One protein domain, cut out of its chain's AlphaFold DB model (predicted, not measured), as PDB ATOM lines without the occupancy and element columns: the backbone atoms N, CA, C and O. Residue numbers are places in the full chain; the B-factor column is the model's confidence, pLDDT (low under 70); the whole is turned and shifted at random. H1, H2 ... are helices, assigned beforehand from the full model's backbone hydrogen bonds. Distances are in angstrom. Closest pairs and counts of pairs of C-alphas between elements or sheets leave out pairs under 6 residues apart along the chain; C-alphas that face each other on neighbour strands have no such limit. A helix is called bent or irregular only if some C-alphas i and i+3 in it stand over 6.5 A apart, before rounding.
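What this domain is: This is residues 147 to 198 of the 209 residues of the protein "ATP-binding protein" of Parachlamydiaceae bacterium (UniProt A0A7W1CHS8). Two helices of similar length cross at nearly a right angle, H2 passing over H1 at residues 154 to 158, and the long link of residues 166 to 180 loops out from the last residue of H1 and folds back to H2. The printed part has 52 residues with two named helices, H1 then H2, and no named strand; its class is all helix. It is compact, with a radius of gyration of the C-alphas of 10.3 A and spans of 30 by 26 by 16 A.

Where its parts are: H1, residues 152 to 165, runs 20.2 A from C-alpha 152 at (2.729, -4.828, -16.942). It is irregular, but only just: C-alphas 160 and 163 are 6.6 A apart. H2, residues 181 to 193, runs 18.0 A to C-alpha 193 at (8.904, 6.132, -25.299). It is neither bent nor irregular, but only just: C-alphas 183 and 186 are 6.4 A apart.

How they stand to each other: H1 touches H2 with residues 154 to 158 alone; the closest C-alphas, those of Ile 155 and Cys 187, are 5.5 A apart. Their lines are about perpendicular, at 81 degrees. O i to N i+4 pairs are within hydrogen-bond range in 7 of 10 cases in H1 and 7 of 9 in H2.

The domain as a whole: The C-alphas farthest apart, those of Lys 149 and Gly 167, are 30.9 A apart. The printed part has no cut, and the link from H1 to H2 is long, 15 residues. Mean pLDDT of the printed part is 93.1; no printed residue is under 70.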
ATOM      1  N   THR A 147       6.236   1.640 -15.982       94.31
ATOM      2  CA  THR A 147       4.832   1.214 -16.090       94.31
ATOM      3  C   THR A 147       4.182   1.089 -14.718       94.31
ATOM      4  O   THR A 147       4.837   0.803 -13.716       94.31
ATOM      5  N   GLU A 148       2.863   1.265 -14.670       95.06
ATOM      6  CA  GLU A 148       2.075   0.946 -13.483       95.06
ATOM      7  C   GLU A 148       1.882  -0.569 -13.346       95.06
ATOM      8  O   GLU A 148       1.771  -1.297 -14.335       95.06
ATOM      9  N   LYS A 149       1.719  -1.064 -12.113       94.44
ATOM     10  CA  LYS A 149       1.596  -2.512 -11.842       94.44
ATOM     11  C   LYS A 149       0.507  -3.205 -12.675       94.44
ATOM     12  O   LYS A 149       0.679  -4.345 -13.098       94.44
ATOM     13  N   PHE A 150      -0.619  -2.532 -12.917       93.62
ATOM     14  CA  PHE A 150      -1.722  -3.094 -13.707       93.62
ATOM     15  C   PHE A 150      -1.448  -3.106 -15.224       93.62
ATOM     16  O   PHE A 150      -2.134  -3.829 -15.949       93.62
ATOM     17  N   GLN A 151      -0.475  -2.317 -15.699       95.94
ATOM     18  CA  GLN A 151      -0.099  -2.192 -17.110       95.94
ATOM     19  C   GLN A 151       0.892  -3.266 -17.563       95.94
ATOM     20  O   GLN A 151       0.892  -3.611 -18.742       95.94
ATOM     21  N   ILE A 152       1.676  -3.838 -16.643       95.62
ATOM     22  CA  ILE A 152       2.729  -4.828 -16.942       95.62
ATOM     23  C   ILE A 152       2.205  -5.964 -17.831       95.62
ATOM     24  O   ILE A 152       2.802  -6.266 -18.860       95.62
ATOM     25  N   LYS A 153       1.033  -6.529 -17.511       94.44
ATOM     26  CA  LYS A 153       0.426  -7.607 -18.313       94.44
ATOM     27  C   LYS A 153       0.162  -7.203 -19.772       94.44
ATOM     28  O   LYS A 153       0.317  -8.018 -20.672       94.44
ATOM     29  N   TYR A 154      -0.229  -5.950 -20.011       95.94
ATOM     30  CA  TYR A 154      -0.521  -5.439 -21.350       95.94
ATOM     31  C   TYR A 154       0.770  -5.124 -22.109       95.94
ATOM     32  O   TYR A 154       0.849  -5.381 -23.307       95.94
ATOM     33  N   ILE A 155       1.789  -4.606 -21.414       96.44
ATOM     34  CA  ILE A 155       3.131  -4.383 -21.965       96.44
ATOM     35  C   ILE A 155       3.733  -5.713 -22.425       96.44
ATOM     36  O   ILE A 155       4.174  -5.809 -23.564       96.44
ATOM     37  N   GLU A 156       3.706  -6.751 -21.584       95.38
ATOM     38  CA  GLU A 156       4.230  -8.077 -21.932       95.38
ATOM     39  C   GLU A 156       3.503  -8.689 -23.131       95.38
ATOM     40  O   GLU A 156       4.130  -9.217 -24.052       95.38
ATOM     41  N   GLN A 157       2.174  -8.586 -23.147       94.94
ATOM     42  CA  GLN A 157       1.353  -9.072 -24.247       94.94
ATOM     43  C   GLN A 157       1.681  -8.345 -25.555       94.94
ATOM     44  O   GLN A 157       1.888  -8.994 -26.579       94.94
ATOM     45  N   LEU A 158       1.787  -7.012 -25.525       95.94
ATOM     46  CA  LEU A 158       2.208  -6.217 -26.679       95.94
ATOM     47  C   LEU A 158       3.613  -6.600 -27.132       95.94
ATOM     48  O   LEU A 158       3.828  -6.831 -28.317       95.94
ATOM     49  N   PHE A 159       4.555  -6.711 -26.202       95.81
ATOM     50  CA  PHE A 159       5.942  -7.039 -26.497       95.81
ATOM     51  C   PHE A 159       6.085  -8.396 -27.206       95.81
ATOM     52  O   PHE A 159       6.885  -8.531 -28.129       95.81
ATOM     53  N   ASN A 160       5.269  -9.386 -26.833       93.88
ATOM     54  CA  ASN A 160       5.251 -10.694 -27.489       93.88
ATOM     55  C   ASN A 160       4.505 -10.686 -28.840       93.88
ATOM     56  O   ASN A 160       4.841 -11.465 -29.734       93.88
ATOM     57  N   GLU A 161       3.492  -9.834 -28.995       94.06
ATOM     58  CA  GLU A 161       2.608  -9.824 -30.166       94.06
ATOM     59  C   GLU A 161       3.108  -8.917 -31.301       94.06
ATOM     60  O   GLU A 161       2.896  -9.213 -32.476       94.06
ATOM     61  N   ILE A 162       3.828  -7.836 -30.986       94.62
ATOM     62  CA  ILE A 162       4.368  -6.893 -31.979       94.62
ATOM     63  C   ILE A 162       5.224  -7.595 -33.049       94.62
ATOM     64  O   ILE A 162       4.950  -7.373 -34.234       94.62
ATOM     65  N   PRO A 163       6.186  -8.481 -32.707       92.69
ATOM     66  CA  PRO A 163       6.986  -9.191 -33.706       92.69
ATOM     67  C   PRO A 163       6.156 -10.007 -34.707       92.69
ATOM     68  O   PRO A 163       6.519 -10.105 -35.876       92.69
ATOM     69  N   ARG A 164       5.009 -10.553 -34.282       92.94
ATOM     70  CA  ARG A 164       4.122 -11.375 -35.125       92.94
ATOM     71  C   ARG A 164       3.359 -10.562 -36.167       92.94
ATOM     72  O   ARG A 164       2.829 -11.122 -37.123       92.94
ATOM     73  N   GLN A 165       3.291  -9.245 -35.984       92.94
ATOM     74  CA  GLN A 165       2.600  -8.326 -36.885       92.94
ATOM     75  C   GLN A 165       3.565  -7.482 -37.733       92.94
ATOM     76  O   GLN A 165       3.110  -6.581 -38.443       92.94
ATOM     77  N   LEU A 166       4.875  -7.762 -37.686       89.38
ATOM     78  CA  LEU A 166       5.872  -7.076 -38.511       89.38
ATOM     79  C   LEU A 166       5.595  -7.263 -40.010       89.38
ATOM     80  O   LEU A 166       5.067  -8.281 -40.451       89.38
ATOM     81  N   GLY A 167       5.933  -6.241 -40.801       86.44
ATOM     82  CA  GLY A 167       5.686  -6.214 -42.249       86.44
ATOM     83  C   GLY A 167       4.251  -5.853 -42.654       86.44
ATOM     84  O   GLY A 167       3.972  -5.700 -43.841       86.44
ATOM     85  N   ALA A 168       3.338  -5.661 -41.698       88.81
ATOM     86  CA  ALA A 168       1.966  -5.238 -41.957       88.81
ATOM     87  C   ALA A 168       1.537  -4.088 -41.034       88.81
ATOM     88  O   ALA A 168       2.191  -3.750 -40.050       88.81
ATOM     89  N   LYS A 169       0.384  -3.481 -41.338       90.69
ATOM     90  CA  LYS A 169      -0.230  -2.496 -40.440       90.69
ATOM     91  C   LYS A 169      -0.631  -3.171 -39.123       90.69
ATOM     92  O   LYS A 169      -1.504  -4.041 -39.132       90.69
ATOM     93  N   PHE A 170      -0.058  -2.700 -38.017       93.00
ATOM     94  CA  PHE A 170      -0.377  -3.146 -36.660       93.00
ATOM     95  C   PHE A 170      -1.860  -2.931 -36.317       93.00
ATOM     96  O   PHE A 170      -2.434  -1.873 -36.613       93.00
ATOM     97  N   LYS A 171      -2.501  -3.930 -35.697       93.06
ATOM     98  CA  LYS A 171      -3.924  -3.882 -35.324       93.06
ATOM     99  C   LYS A 171      -4.151  -4.441 -33.919       93.06
ATOM    100  O   LYS A 171      -3.999  -5.635 -33.695       93.06
ATOM    101  N   TYR A 172      -4.684  -3.607 -33.023       93.69
ATOM    102  CA  TYR A 172      -5.086  -4.017 -31.668       93.69
ATOM    103  C   TYR A 172      -6.085  -5.184 -31.643       93.69
ATOM    104  O   TYR A 172      -6.073  -5.979 -30.717       93.69
ATOM    105  N   SER A 173      -6.939  -5.310 -32.664       91.12
ATOM    106  CA  SER A 173      -7.936  -6.384 -32.753       91.12
ATOM    107  C   SER A 173      -7.345  -7.771 -33.018       91.12
ATOM    108  O   SER A 173      -8.082  -8.747 -32.970       91.12
ATOM    109  N   LYS A 174      -6.060  -7.860 -33.388       91.06
ATOM    110  CA  LYS A 174      -5.360  -9.132 -33.617       91.06
ATOM    111  C   LYS A 174      -4.648  -9.655 -32.370       91.06
ATOM    112  O   LYS A 174      -4.088 -10.738 -32.418       91.06
ATOM    113  N   ILE A 175      -4.652  -8.886 -31.285       91.50
ATOM    114  CA  ILE A 175      -4.011  -9.283 -30.037       91.50
ATOM    115  C   ILE A 175      -4.957 -10.229 -29.298       91.50
ATOM    116  O   ILE A 175      -6.086  -9.855 -28.986       91.50
ATOM    117  N   GLU A 176      -4.503 -11.454 -29.052       85.38
ATOM    118  CA  GLU A 176      -5.286 -12.487 -28.369       85.38
ATOM    119  C   GLU A 176      -5.543 -12.119 -26.906       85.38
ATOM    120  O   GLU A 176      -4.612 -11.753 -26.198       85.38
ATOM    121  N   GLY A 177      -6.782 -12.270 -26.429       82.25
ATOM    122  CA  GLY A 177      -7.162 -12.074 -25.025       82.25
ATOM    123  C   GLY A 177      -8.214 -10.981 -24.811       82.25
ATOM    124  O   GLY A 177      -8.558 -10.221 -25.713       82.25
ATOM    125  N   GLU A 178      -8.737 -10.884 -23.585       82.81
ATOM    126  CA  GLU A 178      -9.791  -9.926 -23.210       82.81
ATOM    127  C   GLU A 178      -9.240  -8.513 -22.947       82.81
ATOM    128  O   GLU A 178      -9.416  -7.934 -21.875       82.81
ATOM    129  N   CYS A 179      -8.523  -7.949 -23.919       88.75
ATOM    130  CA  CYS A 179      -7.862  -6.651 -23.788       88.75
ATOM    131  C   CYS A 179      -8.476  -5.640 -24.751       88.75
ATOM    132  O   CYS A 179      -8.691  -5.914 -25.932       88.75
ATOM    133  N   ARG A 180      -8.769  -4.436 -24.258       91.00
ATOM    134  CA  ARG A 180      -9.373  -3.378 -25.075       91.00
ATOM    135  C   ARG A 180      -8.301  -2.419 -25.576       91.00
ATOM    136  O   ARG A 180      -7.317  -2.148 -24.896       91.00
ATOM    137  N   LYS A 181      -8.547  -1.782 -26.728       93.44
ATOM    138  CA  LYS A 181      -7.654  -0.740 -27.281       93.44
ATOM    139  C   LYS A 181      -7.285   0.337 -26.250       93.44
ATOM    140  O   LYS A 181      -6.147   0.780 -26.230       93.44
ATOM    141  N   ARG A 182      -8.228   0.738 -25.390       94.50
ATOM    142  CA  ARG A 182      -8.008   1.745 -24.333       94.50
ATOM    143  C   ARG A 182      -6.949   1.341 -23.295       94.50
ATOM    144  O   ARG A 182      -6.373   2.216 -22.672       94.50
ATOM    145  N   GLU A 183      -6.730   0.042 -23.095       94.88
ATOM    146  CA  GLU A 183      -5.723  -0.501 -22.173       94.88
ATOM    147  C   GLU A 183      -4.375  -0.683 -22.884       94.88
ATOM    148  O   GLU A 183      -3.322  -0.397 -22.321       94.88
ATOM    149  N   LEU A 184      -4.417  -1.112 -24.148       96.06
ATOM    150  CA  LEU A 184      -3.233  -1.423 -24.946       96.06
ATOM    151  C   LEU A 184      -2.543  -0.179 -25.517       96.06
ATOM    152  O   LEU A 184      -1.320  -0.129 -25.561       96.06
ATOM    153  N   ALA A 185      -3.298   0.826 -25.965       95.88
ATOM    154  CA  ALA A 185      -2.723   1.996 -26.631       95.88
ATOM    155  C   ALA A 185      -1.742   2.786 -25.738       95.88
ATOM    156  O   ALA A 185      -0.632   3.031 -26.205       95.88
ATOM    157  N   PRO A 186      -2.052   3.081 -24.457       96.06
ATOM    158  CA  PRO A 186      -1.081   3.720 -23.568       96.06
ATOM    159  C   PRO A 186       0.174   2.863 -23.357       96.06
ATOM    160  O   PRO A 186       1.284   3.374 -23.331       96.06
ATOM    161  N   CYS A 187       0.024   1.539 -23.262       96.56
ATOM    162  CA  CYS A 187       1.162   0.634 -23.087       96.56
ATOM    163  C   CYS A 187       2.063   0.584 -24.334       96.56
ATOM    164  O   CYS A 187       3.280   0.468 -24.217       96.56
ATOM    165  N   LEU A 188       1.480   0.710 -25.528       95.81
ATOM    166  CA  LEU A 188       2.238   0.827 -26.772       95.81
ATOM    167  C   LEU A 188       3.063   2.125 -26.798       95.81
ATOM    168  O   LEU A 188       4.220   2.103 -27.207       95.81
ATOM    169  N   GLU A 189       2.492   3.236 -26.327       95.44
ATOM    170  CA  GLU A 189       3.203   4.517 -26.194       95.44
ATOM    171  C   GLU A 189       4.346   4.435 -25.176       95.44
ATOM    172  O   GLU A 189       5.422   4.974 -25.431       95.44
ATOM    173  N   LEU A 190       4.161   3.708 -24.069       96.25
ATOM    174  CA  LEU A 190       5.226   3.448 -23.096       96.25
ATOM    175  C   LEU A 190       6.385   2.661 -23.726       96.25
ATOM    176  O   LEU A 190       7.535   3.060 -23.582       96.25
ATOM    177  N   LEU A 191       6.101   1.592 -24.480       96.06
ATOM    178  CA  LEU A 191       7.136   0.841 -25.209       96.06
ATOM    179  C   LEU A 191       7.875   1.711 -26.238       96.06
ATOM    180  O   LEU A 191       9.086   1.571 -26.401       96.06
ATOM    181  N   ALA A 192       7.158   2.602 -26.926       94.62
ATOM    182  CA  ALA A 192       7.756   3.513 -27.899       94.62
ATOM    183  C   ALA A 192       8.631   4.580 -27.222       94.62
ATOM    184  O   ALA A 192       9.743   4.840 -27.672       94.62
ATOM    185  N   THR A 193       8.161   5.150 -26.109       93.62
ATOM    186  CA  THR A 193       8.904   6.132 -25.299       93.62
ATOM    187  C   THR A 193      10.154   5.509 -24.679       93.62
ATOM    188  O   THR A 193      11.196   6.143 -24.612       93.62
ATOM    189  N   ALA A 194      10.086   4.234 -24.288       92.88
ATOM    190  CA  ALA A 194      11.239   3.480 -23.804       92.88
ATOM    191  C   ALA A 194      12.267   3.144 -24.900       92.88
ATOM    192  O   ALA A 194      13.310   2.575 -24.591       92.88
ATOM    193  N   GLY A 195      11.978   3.442 -26.173       91.56
ATOM    194  CA  GLY A 195      12.836   3.078 -27.302       91.56
ATOM    195  C   GLY A 195      12.858   1.576 -27.605       91.56
ATOM    196  O   GLY A 195      13.672   1.125 -28.403       91.56
ATOM    197  N   VAL A 196      11.961   0.794 -26.994       93.19
ATOM    198  CA  VAL A 196      11.861  -0.658 -27.200       93.19
ATOM    199  C   VAL A 196      11.235  -0.971 -28.560       93.19
ATOM    200  O   VAL A 196      11.558  -1.979 -29.188       93.19
ATOM    201  N   ILE A 197      10.332  -0.104 -29.026       93.56
ATOM    202  CA  ILE A 197       9.712  -0.198 -30.349       93.56
ATOM    203  C   ILE A 197       9.779   1.144 -31.072       93.56
ATOM    204  O   ILE A 197       9.762   2.207 -30.455       93.56
ATOM    205  N   HIS A 198       9.746   1.090 -32.401       90.50
ATOM    206  CA  HIS A 198       9.629   2.272 -33.246       90.50
ATOM    207  C   HIS A 198       8.359   2.184 -34.085       90.50
ATOM    208  O   HIS A 198       8.110   1.191 -34.771       90.50
TER     209      HIS A 198